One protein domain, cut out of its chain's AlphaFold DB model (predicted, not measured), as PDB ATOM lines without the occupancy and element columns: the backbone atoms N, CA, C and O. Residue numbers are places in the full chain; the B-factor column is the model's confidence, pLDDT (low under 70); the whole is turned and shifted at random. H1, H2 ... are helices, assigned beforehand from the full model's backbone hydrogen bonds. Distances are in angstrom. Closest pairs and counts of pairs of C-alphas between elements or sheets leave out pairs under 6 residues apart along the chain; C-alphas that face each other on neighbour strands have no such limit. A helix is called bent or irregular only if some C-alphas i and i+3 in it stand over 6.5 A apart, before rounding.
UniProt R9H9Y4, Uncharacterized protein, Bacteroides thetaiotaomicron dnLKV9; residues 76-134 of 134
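Overview. This is residues 76 to 134 of the 134 residues of an uncharacterized protein of Bacteroides thetaiotaomicron dnLKV9 (UniProt R9H9Y4). A long helix, H2, and a shorter one, H3, lie side by side as a helical hairpin, and a third helix, H1, packs across the first half of H2 at a wide angle. H2 runs along the longest axis of the domain, and H1 and H3 each pack on it without meeting each other. The printed part has 59 residues with three named helices, in the order H1, H2, H3 along the chain, and no named strand; the class is all helix. The whole is compact, with a radius of gyration of the C-alphas of 10.8 A, yet elongated in outline, with spans of 33 by 19 by 17 A.

Arrangement. The longest helix is H2, residues 95 to 113. H3, residues 119 to 128, touches H2, and their closest C-alphas, those of Leu 104 and Ala 121, are 6.2 A apart. The two run opposite ways at a shallow tilt of 7 degrees and form a helical hairpin. H2 touches H3 with its residues 100 to 108 alone. H1, residues 76 to 87, also touches H2, and their closest C-alphas, those of Phe 80 and Ala 101, are 5.0 A apart. The lines of H1 and H2 are only just about perpendicular, at 70.1 degrees. Here H2 touches H1 with residues 97 to 105 alone. H1 and H3 are apart. In H1, H2 and H3 every O i to N i+4 pair is within hydrogen-bond range.

Along the chain. H2 measures 27.6 A from its first to its last C-alpha, from C-alpha 95 at (-53.088, -97.244, 60.766) to C-alpha 113 at (-36.722, -91.000, 39.482). H1 is 16.3 A long and begins at C-alpha 76, at (-44.331, -96.260, 58.438). H3 is 14.3 A long and ends at C-alpha 128, at (-57.621, -89.948, 51.636). H1, H2 and H3 are not bent.

Size, cuts and confidence. The two C-alphas farthest apart, those of Glu 114 and Asn 134, are 34.1 A from each other. The first and last printed C-alphas, those of Arg 76 and Asn 134, are 19.7 A apart. The printed part has no cut, and Asn 134 is the chain's last residue. The link from H2 to H3, with 5 residues, is tight; the link from H1 to H2, with 7 residues, is short; there is no long link. Mean pLDDT of the printed part is 94.9, and no printed residue is under 70.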
ATOM      1  N   ARG A  76     -43.025 -96.938  58.547       97.75
ATOM      2  CA  ARG A  76     -44.331 -96.260  58.438       97.75
ATOM      3  C   ARG A  76     -44.439 -95.013  59.309       97.75
ATOM      4  O   ARG A  76     -44.887 -93.972  58.840       97.75
ATOM      5  N   ARG A  77     -43.968 -95.085  60.560       97.75
ATOM      6  CA  ARG A  77     -43.948 -93.927  61.471       97.75
ATOM      7  C   ARG A  77     -43.037 -92.815  60.969       97.75
ATOM      8  O   ARG A  77     -43.370 -91.642  61.100       97.75
ATOM      9  N   THR A  78     -41.900 -93.183  60.386       98.38
ATOM     10  CA  THR A  78     -40.979 -92.222  59.778       98.38
ATOM     11  C   THR A  78     -41.625 -91.540  58.573       98.38
ATOM     12  O   THR A  78     -41.563 -90.316  58.476       98.38
ATOM     13  N   CYS A  79     -42.287 -92.304  57.696       98.56
ATOM     14  CA  CYS A  79     -43.040 -91.769  56.562       98.56
ATOM     15  C   CYS A  79     -44.137 -90.808  57.021       98.56
ATOM     16  O   CYS A  79     -44.202 -89.685  56.532       98.56
ATOM     17  N   PHE A  80     -44.941 -91.214  58.007       98.50
ATOM     18  CA  PHE A  80     -45.986 -90.384  58.602       98.50
ATOM     19  C   PHE A  80     -45.449 -89.045  59.110       98.50
ATOM     20  O   PHE A  80     -45.883 -87.996  58.642       98.50
ATOM     21  N   MET A  81     -44.449 -89.071  59.996       98.12
ATOM     22  CA  MET A  81     -43.886 -87.848  60.575       98.12
ATOM     23  C   MET A  81     -43.247 -86.944  59.512       98.12
ATOM     24  O   MET A  81     -43.275 -85.719  59.635       98.12
ATOM     25  N   ALA A  82     -42.651 -87.530  58.470       98.44
ATOM     26  CA  ALA A  82     -42.086 -86.766  57.368       98.44
ATOM     27  C   ALA A  82     -43.176 -86.065  56.557       98.44
ATOM     28  O   ALA A  82     -43.091 -84.860  56.344       98.44
ATOM     29  N   VAL A  83     -44.215 -86.795  56.152       98.00
ATOM     30  CA  VAL A  83     -45.334 -86.256  55.369       98.00
ATOM     31  C   VAL A  83     -46.074 -85.172  56.146       98.00
ATOM     32  O   VAL A  83     -46.325 -84.100  55.598       98.00
ATOM     33  N   GLU A  84     -46.361 -85.410  57.425       96.50
ATOM     34  CA  GLU A  84     -46.999 -84.429  58.303       96.50
ATOM     35  C   GLU A  84     -46.204 -83.115  58.334       96.50
ATOM     36  O   GLU A  84     -46.758 -82.041  58.091       96.50
ATOM     37  N   LYS A  85     -44.880 -83.198  58.518       97.38
ATOM     38  CA  LYS A  85     -43.988 -82.031  58.516       97.38
ATOM     39  C   LYS A  85     -43.868 -81.346  57.159       97.38
ATOM     40  O   LYS A  85     -43.887 -80.121  57.108       97.38
ATOM     41  N   MET A  86     -43.717 -82.111  56.080       96.94
ATOM     42  CA  MET A  86     -43.564 -81.570  54.724       96.94
ATOM     43  C   MET A  86     -44.811 -80.811  54.276       96.94
ATOM     44  O   MET A  86     -44.704 -79.802  53.584       96.94
ATOM     45  N   LEU A  87     -45.988 -81.305  54.663       96.19
ATOM     46  CA  LEU A  87     -47.273 -80.750  54.251       96.19
ATOM     47  C   LEU A  87     -47.883 -79.796  55.291       96.19
ATOM     48  O   LEU A  87     -48.923 -79.200  55.017       96.19
ATOM     49  N   GLY A  88     -47.254 -79.638  56.462       95.69
ATOM     50  CA  GLY A  88     -47.749 -78.781  57.543       95.69
ATOM     51  C   GLY A  88     -49.120 -79.219  58.061       95.69
ATOM     52  O   GLY A  88     -49.998 -78.381  58.261       95.69
ATOM     53  N   LEU A  89     -49.320 -80.529  58.197       94.44
ATOM     54  CA  LEU A  89     -50.577 -81.120  58.647       94.44
ATOM     55  C   LEU A  89     -50.538 -81.404  60.152       94.44
ATOM     56  O   LEU A  89     -49.476 -81.420  60.767       94.44
ATOM     57  N   ASP A  90     -51.717 -81.635  60.715       94.56
ATOM     58  CA  ASP A  90     -51.913 -82.144  62.070       94.56
ATOM     59  C   ASP A  90     -52.856 -83.345  61.941       94.56
ATOM     60  O   ASP A  90     -54.060 -83.181  61.700       94.56
ATOM     61  N   LEU A  91     -52.277 -84.548  61.916       91.81
ATOM     62  CA  LEU A  91     -52.989 -85.789  61.616       91.81
ATOM     63  C   LEU A  91     -52.941 -86.734  62.812       91.81
ATOM     64  O   LEU A  91     -51.926 -86.873  63.493       91.81
ATOM     65  N   LEU A  92     -54.019 -87.484  63.012       91.12
ATOM     66  CA  LEU A  92     -53.982 -88.614  63.931       91.12
ATOM     67  C   LEU A  92     -53.147 -89.762  63.330       91.12
ATOM     68  O   LEU A  92     -53.300 -90.077  62.145       91.12
ATOM     69  N   PRO A  93     -52.286 -90.433  64.121       92.69
ATOM     70  CA  PRO A  93     -51.448 -91.535  63.649       92.69
ATOM     71  C   PRO A  93     -52.241 -92.853  63.574       92.69
ATOM     72  O   PRO A  93     -51.856 -93.859  64.171       92.69
ATOM     73  N   GLU A  94     -53.377 -92.842  62.876       94.31
ATOM     74  CA  GLU A  94     -54.182 -94.039  62.623       94.31
ATOM     75  C   GLU A  94     -53.521 -94.935  61.564       94.31
ATOM     76  O   GLU A  94     -52.828 -94.450  60.669       94.31
ATOM     77  N   GLU A  95     -53.741 -96.252  61.642       94.31
ATOM     78  CA  GLU A  95     -53.088 -97.244  60.766       94.31
ATOM     79  C   GLU A  95     -53.257 -96.926  59.274       94.31
ATOM     80  O   GLU A  95     -52.305 -97.010  58.500       94.31
ATOM     81  N   ASN A  96     -54.442 -96.471  58.864       94.19
ATOM     82  CA  ASN A  96     -54.697 -96.081  57.480       94.19
ATOM     83  C   ASN A  96     -53.904 -94.826  57.063       94.19
ATOM     84  O   ASN A  96     -53.477 -94.733  55.916       94.19
ATOM     85  N   VAL A  97     -53.670 -93.881  57.980       96.50
ATOM     86  CA  VAL A  97     -52.880 -92.666  57.721       96.50
ATOM     87  C   VAL A  97     -51.394 -93.019  57.630       96.50
ATOM     88  O   VAL A  97     -50.691 -92.508  56.757       96.50
ATOM     89  N   LEU A  98     -50.923 -93.937  58.482       97.44
ATOM     90  CA  LEU A  98     -49.569 -94.490  58.410       97.44
ATOM     91  C   LEU A  98     -49.326 -95.194  57.065       97.44
ATOM     92  O   LEU A  98     -48.309 -94.943  56.414       97.44
ATOM     93  N   ASP A  99     -50.275 -96.025  56.625       97.19
ATOM     94  CA  ASP A  99     -50.220 -96.713  55.332       97.19
ATOM     95  C   ASP A  99     -50.264 -95.723  54.155       97.19
ATOM     96  O   ASP A  99     -49.515 -95.873  53.186       97.19
ATOM     97  N   ALA A 100     -51.113 -94.693  54.228       97.69
ATOM     98  CA  ALA A 100     -51.199 -93.644  53.213       97.69
ATOM     99  C   ALA A 100     -49.890 -92.849  53.103       97.69
ATOM    100  O   ALA A 100     -49.414 -92.587  51.997       97.69
ATOM    101  N   ALA A 101     -49.267 -92.514  54.235       98.25
ATOM    102  CA  ALA A 101     -47.996 -91.801  54.255       98.25
ATOM    103  C   ALA A 101     -46.846 -92.653  53.697       98.25
ATOM    104  O   ALA A 101     -46.015 -92.144  52.944       98.25
ATOM    105  N   GLU A 102     -46.804 -93.953  54.017       98.12
ATOM    106  CA  GLU A 102     -45.843 -94.888  53.420       98.12
ATOM    107  C   GLU A 102     -46.002 -94.947  51.895       98.12
ATOM    108  O   GLU A 102     -45.018 -94.784  51.166       98.12
ATOM    109  N   ARG A 103     -47.238 -95.098  51.396       97.75
ATOM    110  CA  ARG A 103     -47.518 -95.090  49.951       97.75
ATOM    111  C   ARG A 103     -47.103 -93.783  49.287       97.75
ATOM    112  O   ARG A 103     -46.462 -93.831  48.238       97.75
ATOM    113  N   LEU A 104     -47.418 -92.637  49.897       98.25
ATOM    114  CA  LEU A 104     -47.031 -91.327  49.377       98.25
ATOM    115  C   LEU A 104     -45.508 -91.219  49.236       98.25
ATOM    116  O   LEU A 104     -45.019 -90.903  48.155       98.25
ATOM    117  N   VAL A 105     -44.744 -91.549  50.282       98.19
ATOM    118  CA  VAL A 105     -43.271 -91.487  50.250       98.19
ATOM    119  C   VAL A 105     -42.694 -92.386  49.157       98.19
ATOM    120  O   VAL A 105     -41.820 -91.959  48.400       98.19
ATOM    121  N   LEU A 106     -43.183 -93.624  49.033       96.56
ATOM    122  CA  LEU A 106     -42.739 -94.536  47.974       96.56
ATOM    123  C   LEU A 106     -43.075 -93.992  46.582       96.56
ATOM    124  O   LEU A 106     -42.251 -94.095  45.668       96.56
ATOM    125  N   ARG A 107     -44.250 -93.373  46.426       96.88
ATOM    126  CA  ARG A 107     -44.671 -92.780  45.160       96.88
ATOM    127  C   ARG A 107     -43.815 -91.579  44.776       96.88
ATOM    128  O   ARG A 107     -43.304 -91.567  43.663       96.88
ATOM    129  N   MET A 108     -43.552 -90.663  45.707       96.25
ATOM    130  CA  MET A 108     -42.663 -89.513  45.495       96.25
ATOM    131  C   MET A 108     -41.252 -89.949  45.083       96.25
ATOM    132  O   MET A 108     -40.632 -89.356  44.203       96.25
ATOM    133  N   LYS A 109     -40.726 -91.027  45.682       94.62
ATOM    134  CA  LYS A 109     -39.429 -91.591  45.273       94.62
ATOM    135  C   LYS A 109     -39.458 -92.107  43.830       94.62
ATOM    136  O   LYS A 109     -38.492 -91.893  43.102       94.62
ATOM    137  N   SER A 110     -40.543 -92.762  43.413       94.06
ATOM    138  CA  SER A 110     -40.721 -93.216  42.024       94.06
ATOM    139  C   SER A 110     -40.858 -92.039  41.060       94.06
ATOM    140  O   SER A 110     -40.132 -91.968  40.073       94.06
ATOM    141  N   ASP A 111     -41.733 -91.085  41.376       93.62
ATOM    142  CA  ASP A 111     -42.029 -89.932  40.527       93.62
ATOM    143  C   ASP A 111     -40.766 -89.089  40.292       93.62
ATOM    144  O   ASP A 111     -40.460 -88.744  39.152       93.62
ATOM    145  N   ARG A 112     -39.939 -88.872  41.324       90.88
ATOM    146  CA  ARG A 112     -38.648 -88.168  41.197       90.88
ATOM    147  C   ARG A 112     -37.637 -88.887  40.315       90.88
ATOM    148  O   ARG A 112     -36.939 -88.226  39.551       90.88
ATOM    149  N   ASN A 113     -37.572 -90.216  40.384       90.75
ATOM    150  CA  ASN A 113     -36.722 -91.000  39.482       90.75
ATOM    151  C   ASN A 113     -37.180 -90.880  38.020       90.75
ATOM    152  O   ASN A 113     -36.369 -91.005  37.105       90.75
ATOM    153  N   GLU A 114     -38.466 -90.611  37.801       92.69
ATOM    154  CA  GLU A 114     -39.082 -90.419  36.486       92.69
ATOM    155  C   GLU A 114     -39.152 -88.939  36.054       92.69
ATOM    156  O   GLU A 114     -39.631 -88.644  34.959       92.69
ATOM    157  N   GLY A 115     -38.692 -88.000  36.890       92.25
ATOM    158  CA  GLY A 115     -38.788 -86.556  36.640       92.25
ATOM    159  C   GLY A 115     -40.216 -85.997  36.702       92.25
ATOM    160  O   GLY A 115     -40.483 -84.924  36.160       92.25
ATOM    161  N   LYS A 116     -41.144 -86.723  37.331       92.75
ATOM    162  CA  LYS A 116     -42.544 -86.328  37.513       92.75
ATOM    163  C   LYS A 116     -42.719 -85.487  38.784       92.75
ATOM    164  O   LYS A 116     -42.006 -85.701  39.764       92.75
ATOM    165  N   PRO A 117     -43.663 -84.531  38.787       91.50
ATOM    166  CA  PRO A 117     -43.995 -83.777  39.986       91.50
ATOM    167  C   PRO A 117     -44.785 -84.632  40.986       91.50
ATOM    168  O   PRO A 117     -45.673 -85.388  40.599       91.50
ATOM    169  N   ASP A 118     -44.538 -84.406  42.277       93.62
ATOM    170  CA  ASP A 118     -45.209 -85.101  43.387       93.62
ATOM    171  C   ASP A 118     -46.695 -84.677  43.563       93.62
ATOM    172  O   ASP A 118     -47.412 -85.232  44.393       93.62
ATOM    173  N   THR A 119     -47.187 -83.685  42.800       94.00
ATOM    174  CA  THR A 119     -48.495 -83.023  43.000       94.00
ATOM    175  C   THR A 119     -49.674 -83.994  43.016       94.00
ATOM    176  O   THR A 119     -50.492 -83.930  43.929       94.00
ATOM    177  N   ALA A 120     -49.749 -84.916  42.053       94.44
ATOM    178  CA  ALA A 120     -50.864 -85.860  41.963       94.44
ATOM    179  C   ALA A 120     -50.899 -86.823  43.164       94.44
ATOM    180  O   ALA A 120     -51.962 -87.072  43.727       94.44
ATOM    181  N   ALA A 121     -49.731 -87.313  43.591       95.94
ATOM    182  CA  ALA A 121     -49.620 -88.188  44.755       95.94
ATOM    183  C   ALA A 121     -50.015 -87.454  46.049       95.94
ATOM    184  O   ALA A 121     -50.699 -88.017  46.902       95.94
ATOM    185  N   ILE A 122     -49.624 -86.181  46.181       97.06
ATOM    186  CA  ILE A 122     -49.998 -85.340  47.326       97.06
ATOM    187  C   ILE A 122     -51.514 -85.086  47.348       97.06
ATOM    188  O   ILE A 122     -52.123 -85.185  48.409       97.06
ATOM    189  N   GLU A 123     -52.145 -84.787  46.209       96.81
ATOM    190  CA  GLU A 123     -53.600 -84.572  46.128       96.81
ATOM    191  C   GLU A 123     -54.404 -85.829  46.495       96.81
ATOM    192  O   GLU A 123     -55.394 -85.741  47.232       96.81
ATOM    193  N   GLU A 124     -53.959 -87.000  46.029       96.56
ATOM    194  CA  GLU A 124     -54.547 -88.293  46.387       96.56
ATOM    195  C   GLU A 124     -54.444 -88.537  47.899       96.56
ATOM    196  O   GLU A 124     -55.459 -88.781  48.557       96.56
ATOM    197  N   PHE A 125     -53.247 -88.355  48.468       97.62
ATOM    198  CA  PHE A 125     -53.018 -88.474  49.907       97.62
ATOM    199  C   PHE A 125     -53.920 -87.529  50.711       97.62
ATOM    200  O   PHE A 125     -54.606 -87.965  51.632       97.62
ATOM    201  N   LEU A 126     -53.971 -86.240  50.352       96.88
ATOM    202  CA  LEU A 126     -54.782 -85.237  51.051       96.88
ATOM    203  C   LEU A 126     -56.282 -85.540  50.993       96.88
ATOM    204  O   LEU A 126     -57.014 -85.188  51.923       96.88
ATOM    205  N   THR A 127     -56.743 -86.173  49.914       96.44
ATOM    206  CA  THR A 127     -58.131 -86.624  49.773       96.44
ATOM    207  C   THR A 127     -58.417 -87.797  50.708       96.44
ATOM    208  O   THR A 127     -59.439 -87.783  51.395       96.44
ATOM    209  N   GLU A 128     -57.505 -88.767  50.778       96.00
ATOM    210  CA  GLU A 128     -57.621 -89.948  51.636       96.00
ATOM    211  C   GLU A 128     -57.603 -89.583  53.130       96.00
ATOM    212  O   GLU A 128     -58.456 -90.042  53.889       96.00
ATOM    213  N   VAL A 129     -56.680 -88.711  53.558       95.50
ATOM    214  CA  VAL A 129     -56.498 -88.393  54.988       95.50
ATOM    215  C   VAL A 129     -57.427 -87.292  55.509       95.50
ATOM    216  O   VAL A 129     -57.383 -86.944  56.687       95.50
ATOM    217  N   LYS A 130     -58.297 -86.733  54.659       92.31
ATOM    218  CA  LYS A 130     -59.218 -85.643  55.022       92.31
ATOM    219  C   LYS A 130     -60.062 -85.910  56.286       92.31
ATOM    220  O   LYS A 130     -60.236 -84.955  57.042       92.31
ATOM    221  N   PRO A 131     -60.575 -87.131  56.548       92.38
ATOM    222  CA  PRO A 131     -61.345 -87.427  57.761       92.38
ATOM    223  C   PRO A 131     -60.530 -87.429  59.065       92.38
ATOM    224  O   PRO A 131     -61.131 -87.452  60.131       92.38
ATOM    225  N   TYR A 132     -59.197 -87.418  58.980       89.19
ATOM    226  CA  TYR A 132     -58.273 -87.660  60.098       89.19
ATOM    227  C   TYR A 132     -57.528 -86.399  60.559       89.19
ATOM    228  O   TYR A 132     -56.535 -86.492  61.283       89.19
ATOM    229  N   LYS A 133     -57.967 -85.223  60.096       83.69
ATOM    230  CA  LYS A 133     -57.438 -83.932  60.549       83.69
ATOM    231  C   LYS A 133     -57.976 -83.614  61.944       83.69
ATOM    232  O   LYS A 133     -59.175 -83.791  62.168       83.69
ATOM    233  N   ASN A 134     -57.092 -83.147  62.824       74.06
ATOM    234  CA  ASN A 134     -57.454 -82.654  64.157       74.06
ATOM    235  C   ASN A 134     -58.316 -81.383  64.112       74.06
ATOM    236  O   ASN A 134     -58.196 -80.598  63.138       74.06
TER     237      ASN A 134